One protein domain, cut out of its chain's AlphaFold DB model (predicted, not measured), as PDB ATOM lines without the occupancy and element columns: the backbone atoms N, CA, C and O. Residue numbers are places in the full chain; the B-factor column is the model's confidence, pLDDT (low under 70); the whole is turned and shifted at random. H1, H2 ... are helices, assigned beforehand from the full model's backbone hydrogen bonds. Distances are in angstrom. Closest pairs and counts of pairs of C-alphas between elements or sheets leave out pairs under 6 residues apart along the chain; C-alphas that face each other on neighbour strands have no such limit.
ATOM      1  N   GLY A 238     206.752 254.977 167.891       56.47
ATOM      2  CA  GLY A 238     205.500 255.521 168.416       56.47
ATOM      3  C   GLY A 238     205.584 257.039 168.632       56.47
ATOM      4  O   GLY A 238     206.533 257.534 169.243       56.47
ATOM      5  N   GLU A 239     204.557 257.780 168.194       44.25
ATOM      6  CA  GLU A 239     204.480 259.259 168.188       44.25
ATOM      7  C   GLU A 239     204.792 259.946 169.537       44.25
ATOM      8  O   GLU A 239     205.062 261.147 169.599       44.25
ATOM      9  N   LEU A 240     204.772 259.207 170.649       46.75
ATOM     10  CA  LEU A 240     205.051 259.724 171.990       46.75
ATOM     11  C   LEU A 240     206.551 259.889 172.302       46.75
ATOM     12  O   LEU A 240     206.891 260.458 173.351       46.75
ATOM     13  N   MET A 241     207.451 259.429 171.428       49.72
ATOM     14  CA  MET A 241     208.894 259.385 171.676       49.72
ATOM     15  C   MET A 241     209.675 260.019 170.517       49.72
ATOM     16  O   MET A 241     209.850 259.434 169.460       49.72
ATOM     17  N   THR A 242     210.167 261.241 170.727       46.62
ATOM     18  CA  THR A 242     210.963 262.012 169.756       46.62
ATOM     19  C   THR A 242     212.466 261.701 169.819       46.62
ATOM     20  O   THR A 242     213.281 262.616 169.730       46.62
ATOM     21  N   GLY A 243     212.871 260.446 170.025       51.28
ATOM     22  CA  GLY A 243     214.297 260.113 170.090       51.28
ATOM     23  C   GLY A 243     214.622 258.654 169.810       51.28
ATOM     24  O   GLY A 243     213.796 257.784 170.069       51.28
ATOM     25  N   ASP A 244     215.852 258.435 169.347       54.56
ATOM     26  CA  ASP A 244     216.427 257.153 168.903       54.56
ATOM     27  C   ASP A 244     216.498 256.066 170.003       54.56
ATOM     28  O   ASP A 244     216.782 254.914 169.714       54.56
ATOM     29  N   ASP A 245     216.206 256.401 171.268       55.66
ATOM     30  CA  ASP A 245     216.303 255.495 172.429       55.66
ATOM     31  C   ASP A 245     214.961 254.832 172.836       55.66
ATOM     32  O   ASP A 245     214.801 254.384 173.983       55.66
ATOM     33  N   ALA A 246     213.934 254.856 171.980       56.84
ATOM     34  CA  ALA A 246     212.618 254.299 172.307       56.84
ATOM     35  C   ALA A 246     212.611 252.763 172.145       56.84
ATOM     36  O   ALA A 246     212.848 252.279 171.048       56.84
ATOM     37  N   PRO A 247     212.316 251.969 173.195       57.84
ATOM     38  CA  PRO A 247     212.173 250.521 173.045       57.84
ATOM     39  C   PRO A 247     210.943 250.194 172.187       57.84
ATOM     40  O   PRO A 247     209.865 250.706 172.480       57.84
ATOM     41  N   ASN A 248     211.088 249.315 171.192       55.19
ATOM     42  CA  ASN A 248     209.988 248.912 170.297       55.19
ATOM     43  C   ASN A 248     208.972 247.985 170.968       55.19
ATOM     44  O   ASN A 248     207.814 247.915 170.568       55.19
ATOM     45  N   GLU A 249     209.395 247.268 172.007       58.81
ATOM     46  CA  GLU A 249     208.495 246.422 172.780       58.81
ATOM     47  C   GLU A 249     207.635 247.284 173.711       58.81
ATOM     48  O   GLU A 249     208.140 247.885 174.669       58.81
ATOM     49  N   GLU A 250     206.318 247.313 173.474       60.72
ATOM     50  CA  GLU A 250     205.374 247.947 174.396       60.72
ATOM     51  C   GLU A 250     205.365 247.177 175.727       60.72
ATOM     52  O   GLU A 250     204.710 246.148 175.897       60.72
ATOM     53  N   GLY A 251     206.143 247.651 176.695       66.50
ATOM     54  CA  GLY A 251     206.343 246.960 177.963       66.50
ATOM     55  C   GLY A 251     206.881 247.866 179.066       66.50
ATOM     56  O   GLY A 251     206.763 249.095 179.034       66.50
ATOM     57  N   VAL A 252     207.506 247.252 180.070       70.94
ATOM     58  CA  VAL A 252     208.110 247.970 181.206       70.94
ATOM     59  C   VAL A 252     209.259 248.872 180.739       70.94
ATOM     60  O   VAL A 252     209.391 250.009 181.201       70.94
ATOM     61  N   ALA A 253     210.061 248.397 179.781       69.38
ATOM     62  CA  ALA A 253     211.137 249.178 179.176       69.38
ATOM     63  C   ALA A 253     210.590 250.446 178.500       69.38
ATOM     64  O   ALA A 253     211.080 251.547 178.778       69.38
ATOM     65  N   PHE A 254     209.527 250.303 177.700       71.62
ATOM     66  CA  PHE A 254     208.826 251.421 177.069       71.62
ATOM     67  C   PHE A 254     208.309 252.425 178.103       71.62
ATOM     68  O   PHE A 254     208.556 253.624 177.976       71.62
ATOM     69  N   PHE A 255     207.682 251.962 179.190       75.88
ATOM     70  CA  PHE A 255     207.223 252.855 180.258       75.88
ATOM     71  C   PHE A 255     208.367 253.653 180.892       75.88
ATOM     72  O   PHE A 255     208.259 254.868 181.088       75.88
ATOM     73  N   HIS A 256     209.485 252.999 181.218       77.44
ATOM     74  CA  HIS A 256     210.633 253.693 181.793       77.44
ATOM     75  C   HIS A 256     211.215 254.724 180.828       77.44
ATOM     76  O   HIS A 256     211.561 255.828 181.263       77.44
ATOM     77  N   ALA A 257     211.276 254.405 179.536       75.25
ATOM     78  CA  ALA A 257     211.674 255.352 178.507       75.25
ATOM     79  C   ALA A 257     210.693 256.536 178.435       75.25
ATOM     80  O   ALA A 257     211.123 257.689 178.520       75.25
ATOM     81  N   ALA A 258     209.381 256.283 178.392       77.06
ATOM     82  CA  ALA A 258     208.350 257.320 178.342       77.06
ATOM     83  C   ALA A 258     208.406 258.236 179.575       77.06
ATOM     84  O   ALA A 258     208.367 259.464 179.462       77.06
ATOM     85  N   ARG A 259     208.626 257.661 180.764       83.00
ATOM     86  CA  ARG A 259     208.829 258.412 182.011       83.00
ATOM     87  C   ARG A 259     210.069 259.304 181.949       83.00
ATOM     88  O   ARG A 259     210.025 260.439 182.435       83.00
ATOM     89  N   ARG A 260     211.183 258.815 181.385       83.00
ATOM     90  CA  ARG A 260     212.393 259.627 181.163       83.00
ATOM     91  C   ARG A 260     212.108 260.765 180.187       83.00
ATOM     92  O   ARG A 260     212.478 261.899 180.494       83.00
ATOM     93  N   ASN A 261     211.392 260.501 179.093       81.62
ATOM     94  CA  ASN A 261     211.026 261.517 178.108       81.62
ATOM     95  C   ASN A 261     210.150 262.619 178.726       81.62
ATOM     96  O   ASN A 261     210.505 263.790 178.655       81.62
ATOM     97  N   VAL A 262     209.076 262.278 179.449       84.50
ATOM     98  CA  VAL A 262     208.222 263.277 180.126       84.50
ATOM     99  C   VAL A 262     209.023 264.120 181.124       84.50
ATOM    100  O   VAL A 262     208.860 265.340 181.186       84.50
ATOM    101  N   ARG A 263     209.946 263.507 181.878       85.81
ATOM    102  CA  ARG A 263     210.846 264.240 182.785       85.81
ATOM    103  C   ARG A 263     211.793 265.176 182.032       85.81
ATOM    104  O   ARG A 263     211.991 266.301 182.489       85.81
ATOM    105  N   ARG A 264     212.364 264.733 180.908       86.62
ATOM    106  CA  ARG A 264     213.219 265.552 180.034       86.62
ATOM    107  C   ARG A 264     212.439 266.752 179.502       86.62
ATOM    108  O   ARG A 264     212.868 267.880 179.714       86.62
ATOM    109  N   ARG A 265     211.267 266.517 178.910       84.25
ATOM    110  CA  ARG A 265     210.392 267.553 178.340       84.25
ATOM    111  C   ARG A 265     209.936 268.571 179.387       84.25
ATOM    112  O   ARG A 265     209.931 269.767 179.119       84.25
ATOM    113  N   ARG A 266     209.647 268.126 180.617       86.06
ATOM    114  CA  ARG A 266     209.357 269.026 181.747       86.06
ATOM    115  C   ARG A 266     210.567 269.877 182.141       86.06
ATOM    116  O   ARG A 266     210.401 271.063 182.401       86.06
ATOM    117  N   LYS A 267     211.775 269.299 182.193       87.62
ATOM    118  CA  LYS A 267     213.016 270.053 182.466       87.62
ATOM    119  C   LYS A 267     213.334 271.061 181.359       87.62
ATOM    120  O   LYS A 267     213.822 272.140 181.663       87.62
ATOM    121  N   ALA A 268     213.041 270.713 180.107       87.81
ATOM    122  CA  ALA A 268     213.225 271.571 178.940       87.81
ATOM    123  C   ALA A 268     212.142 272.659 178.795       87.81
ATOM    124  O   ALA A 268     212.244 273.503 177.914       87.81
ATOM    125  N   GLY A 269     211.096 272.651 179.633       87.25
ATOM    126  CA  GLY A 269     209.988 273.607 179.549       87.25
ATOM    127  C   GLY A 269     209.010 273.355 178.395       87.25
ATOM    128  O   GLY A 269     208.054 274.109 178.244       87.25
ATOM    129  N   GLU A 270     209.189 272.281 177.621       86.38
ATOM    130  CA  GLU A 270     208.296 271.889 176.520       86.38
ATOM    131  C   GLU A 270     206.903 271.463 177.020       86.38
ATOM    132  O   GLU A 270     205.928 271.471 176.272       86.38
ATOM    133  N   VAL A 271     206.815 271.023 178.281       85.94
ATOM    134  CA  VAL A 271     205.617 270.420 178.871       85.94
ATOM    135  C   VAL A 271     205.370 270.970 180.276       85.94
ATOM    136  O   VAL A 271     206.244 270.926 181.144       85.94
ATOM    137  N   GLY A 272     204.144 271.442 180.521       88.56
ATOM    138  CA  GLY A 272     203.721 271.993 181.811       88.56
ATOM    139  C   GLY A 272     203.470 270.951 182.913       88.56
ATOM    140  O   GLY A 272     203.374 269.740 182.682       88.56
ATOM    141  N   TRP A 273     203.300 271.438 184.147       88.25
ATOM    142  CA  TRP A 273     202.967 270.606 185.315       88.25
ATOM    143  C   TRP A 273     201.653 269.832 185.143       88.25
ATOM    144  O   TRP A 273     201.604 268.660 185.502       88.25
ATOM    145  N   ILE A 274     200.627 270.455 184.549       87.88
ATOM    146  CA  ILE A 274     199.297 269.853 184.355       87.88
ATOM    147  C   ILE A 274     199.397 268.575 183.517       87.88
ATOM    148  O   ILE A 274     198.936 267.522 183.949       87.88
ATOM    149  N   TYR A 275     200.068 268.636 182.363       87.12
ATOM    150  CA  TYR A 275     200.293 267.455 181.526       87.12
ATOM    151  C   TYR A 275     201.044 266.367 182.295       87.12
ATOM    152  O   TYR A 275     200.661 265.204 182.256       87.12
ATOM    153  N   THR A 276     202.090 266.742 183.040       87.31
ATOM    154  CA  THR A 276     202.870 265.778 183.826       87.31
ATOM    155  C   THR A 276     201.997 265.085 184.876       87.31
ATOM    156  O   THR A 276     202.080 263.870 185.028       87.31
ATOM    157  N   PHE A 277     201.152 265.838 185.587       89.00
ATOM    158  CA  PHE A 277     200.224 265.303 186.581       89.00
ATOM    159  C   PHE A 277     199.246 264.300 185.956       89.00
ATOM    160  O   PHE A 277     199.158 263.171 186.432       89.00
ATOM    161  N   PHE A 278     198.580 264.673 184.859       86.31
ATOM    162  CA  PHE A 278     197.635 263.785 184.177       86.31
ATOM    163  C   PHE A 278     198.313 262.567 183.543       86.31
ATOM    164  O   PHE A 278     197.735 261.484 183.555       86.31
ATOM    165  N   TRP A 279     199.555 262.701 183.072       86.88
ATOM    166  CA  TRP A 279     200.340 261.569 182.584       86.88
ATOM    167  C   TRP A 279     200.576 260.527 183.686       86.88
ATOM    168  O   TRP A 279     200.375 259.338 183.457       86.88
ATOM    169  N   TYR A 280     200.951 260.949 184.901       86.31
ATOM    170  CA  TYR A 280     201.094 260.021 186.032       86.31
ATOM    171  C   TYR A 280     199.744 259.476 186.507       86.31
ATOM    172  O   TYR A 280     199.650 258.285 186.795       86.31
ATOM    173  N   LEU A 281     198.706 260.316 186.560       82.75
ATOM    174  CA  LEU A 281     197.360 259.896 186.952       82.75
ATOM    175  C   LEU A 281     196.824 258.794 186.031       82.75
ATOM    176  O   LEU A 281     196.315 257.797 186.528       82.75
ATOM    177  N   TYR A 282     197.001 258.937 184.715       79.94
ATOM    178  CA  TYR A 282     196.628 257.919 183.734       79.94
ATOM    179  C   TYR A 282     197.275 256.563 184.045       79.94
ATOM    180  O   TYR A 282     196.567 255.568 184.156       79.94
ATOM    181  N   HIS A 283     198.592 256.529 184.275       78.81
ATOM    182  CA  HIS A 283     199.312 255.282 184.565       78.81
ATOM    183  C   HIS A 283     198.929 254.657 185.914       78.81
ATOM    184  O   HIS A 283     198.883 253.435 186.035       78.81
ATOM    185  N   VAL A 284     198.608 255.480 186.920       79.56
ATOM    186  CA  VAL A 284     198.078 254.996 188.205       79.56
ATOM    187  C   VAL A 284     196.687 254.389 188.027       79.56
ATOM    188  O   VAL A 284     196.414 253.316 188.554       79.56
ATOM    189  N   MET A 285     195.814 255.047 187.261       71.88
ATOM    190  CA  MET A 285     194.461 254.555 186.989       71.88
ATOM    191  C   MET A 285     194.455 253.274 186.151       71.88
ATOM    192  O   MET A 285     193.534 252.474 186.280       71.88
ATOM    193  N   THR A 286     195.472 253.061 185.314       69.00
ATOM    194  CA  THR A 286     195.594 251.851 184.496       69.00
ATOM    195  C   THR A 286     196.399 250.726 185.152       69.00
ATOM    196  O   THR A 286     196.575 249.684 184.524       69.00
ATOM    197  N   PHE A 287     196.874 250.908 186.395       67.69
ATOM    198  CA  PHE A 287     197.778 249.982 187.101       67.69
ATOM    199  C   PHE A 287     199.030 249.586 186.305       67.69
ATOM    200  O   PHE A 287     199.650 248.553 186.554       67.69
ATOM    201  N   TRP A 288     199.435 250.404 185.337       63.59
ATOM    202  CA  TRP A 288     200.586 250.084 184.515       63.59
ATOM    203  C   TRP A 288     201.870 250.414 185.276       63.59
ATOM    204  O   TRP A 288     202.135 251.582 185.564       63.59
ATOM    205  N   THR A 289     202.685 249.391 185.560       58.03
ATOM    206  CA  THR A 289     204.001 249.480 186.237       58.03
ATOM    207  C   THR A 289     203.992 250.051 187.669       58.03
ATOM    208  O   THR A 289     205.003 250.608 188.111       58.03
ATOM    209  N   LEU A 290     202.866 249.920 188.383       51.47
ATOM    210  CA  LEU A 290     202.791 250.098 189.843       51.47
ATOM    211  C   LEU A 290     203.275 248.849 190.588       51.47
ATOM    212  O   LEU A 290     202.989 247.734 190.103       51.47
TER     213      LEU A 290
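AT A GLANCE: This is residues 238 to 290 of the 290 residues of an uncharacterized protein of Marinobacter halodurans (UniProt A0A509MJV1). A loose loop, residues 238 to 251, leads into two helices, H1 and H2, that form a narrow, open V, a helical hairpin close together near the tight turn and spread at the other ends. The loop lies beside H1. The printed part has 53 residues, with two named helices, H1 then H2, and no named strand; its class is all helix. It is compact, with a radius of gyration of the C-alphas of 11.1 A, and flat, spanning 28 by 28 by 15 A.

HOW THE PARTS SIT: H1, residues 252 to 267, and H2, residues 273 to 285, only just touch, with 3 pairs of C-alphas within 8 A. The closest C-alphas are those of Val 262 and Thr 276, 7.0 A apart. H1 touches with residues 262 to 266 alone, H2 with 273 to 276 alone. They run opposite ways at a shallow tilt of 18 degrees. In both helices every O i to N i+4 pair is within hydrogen-bond range.

IN THESE COORDINATES: H1 is 22.7 A long, from C-alpha 252 at (208.110, 247.970, 181.206). H2 is 18.2 A long, ending at C-alpha 285 at (194.461, 254.555, 186.989).

THE WHOLE: The C-alphas farthest apart, of Asp 244 and Met 285, are 28.6 A apart. The printed part has no cut. pLDDT is under 70 at residues 238 to 251, 253 and 286 to 290.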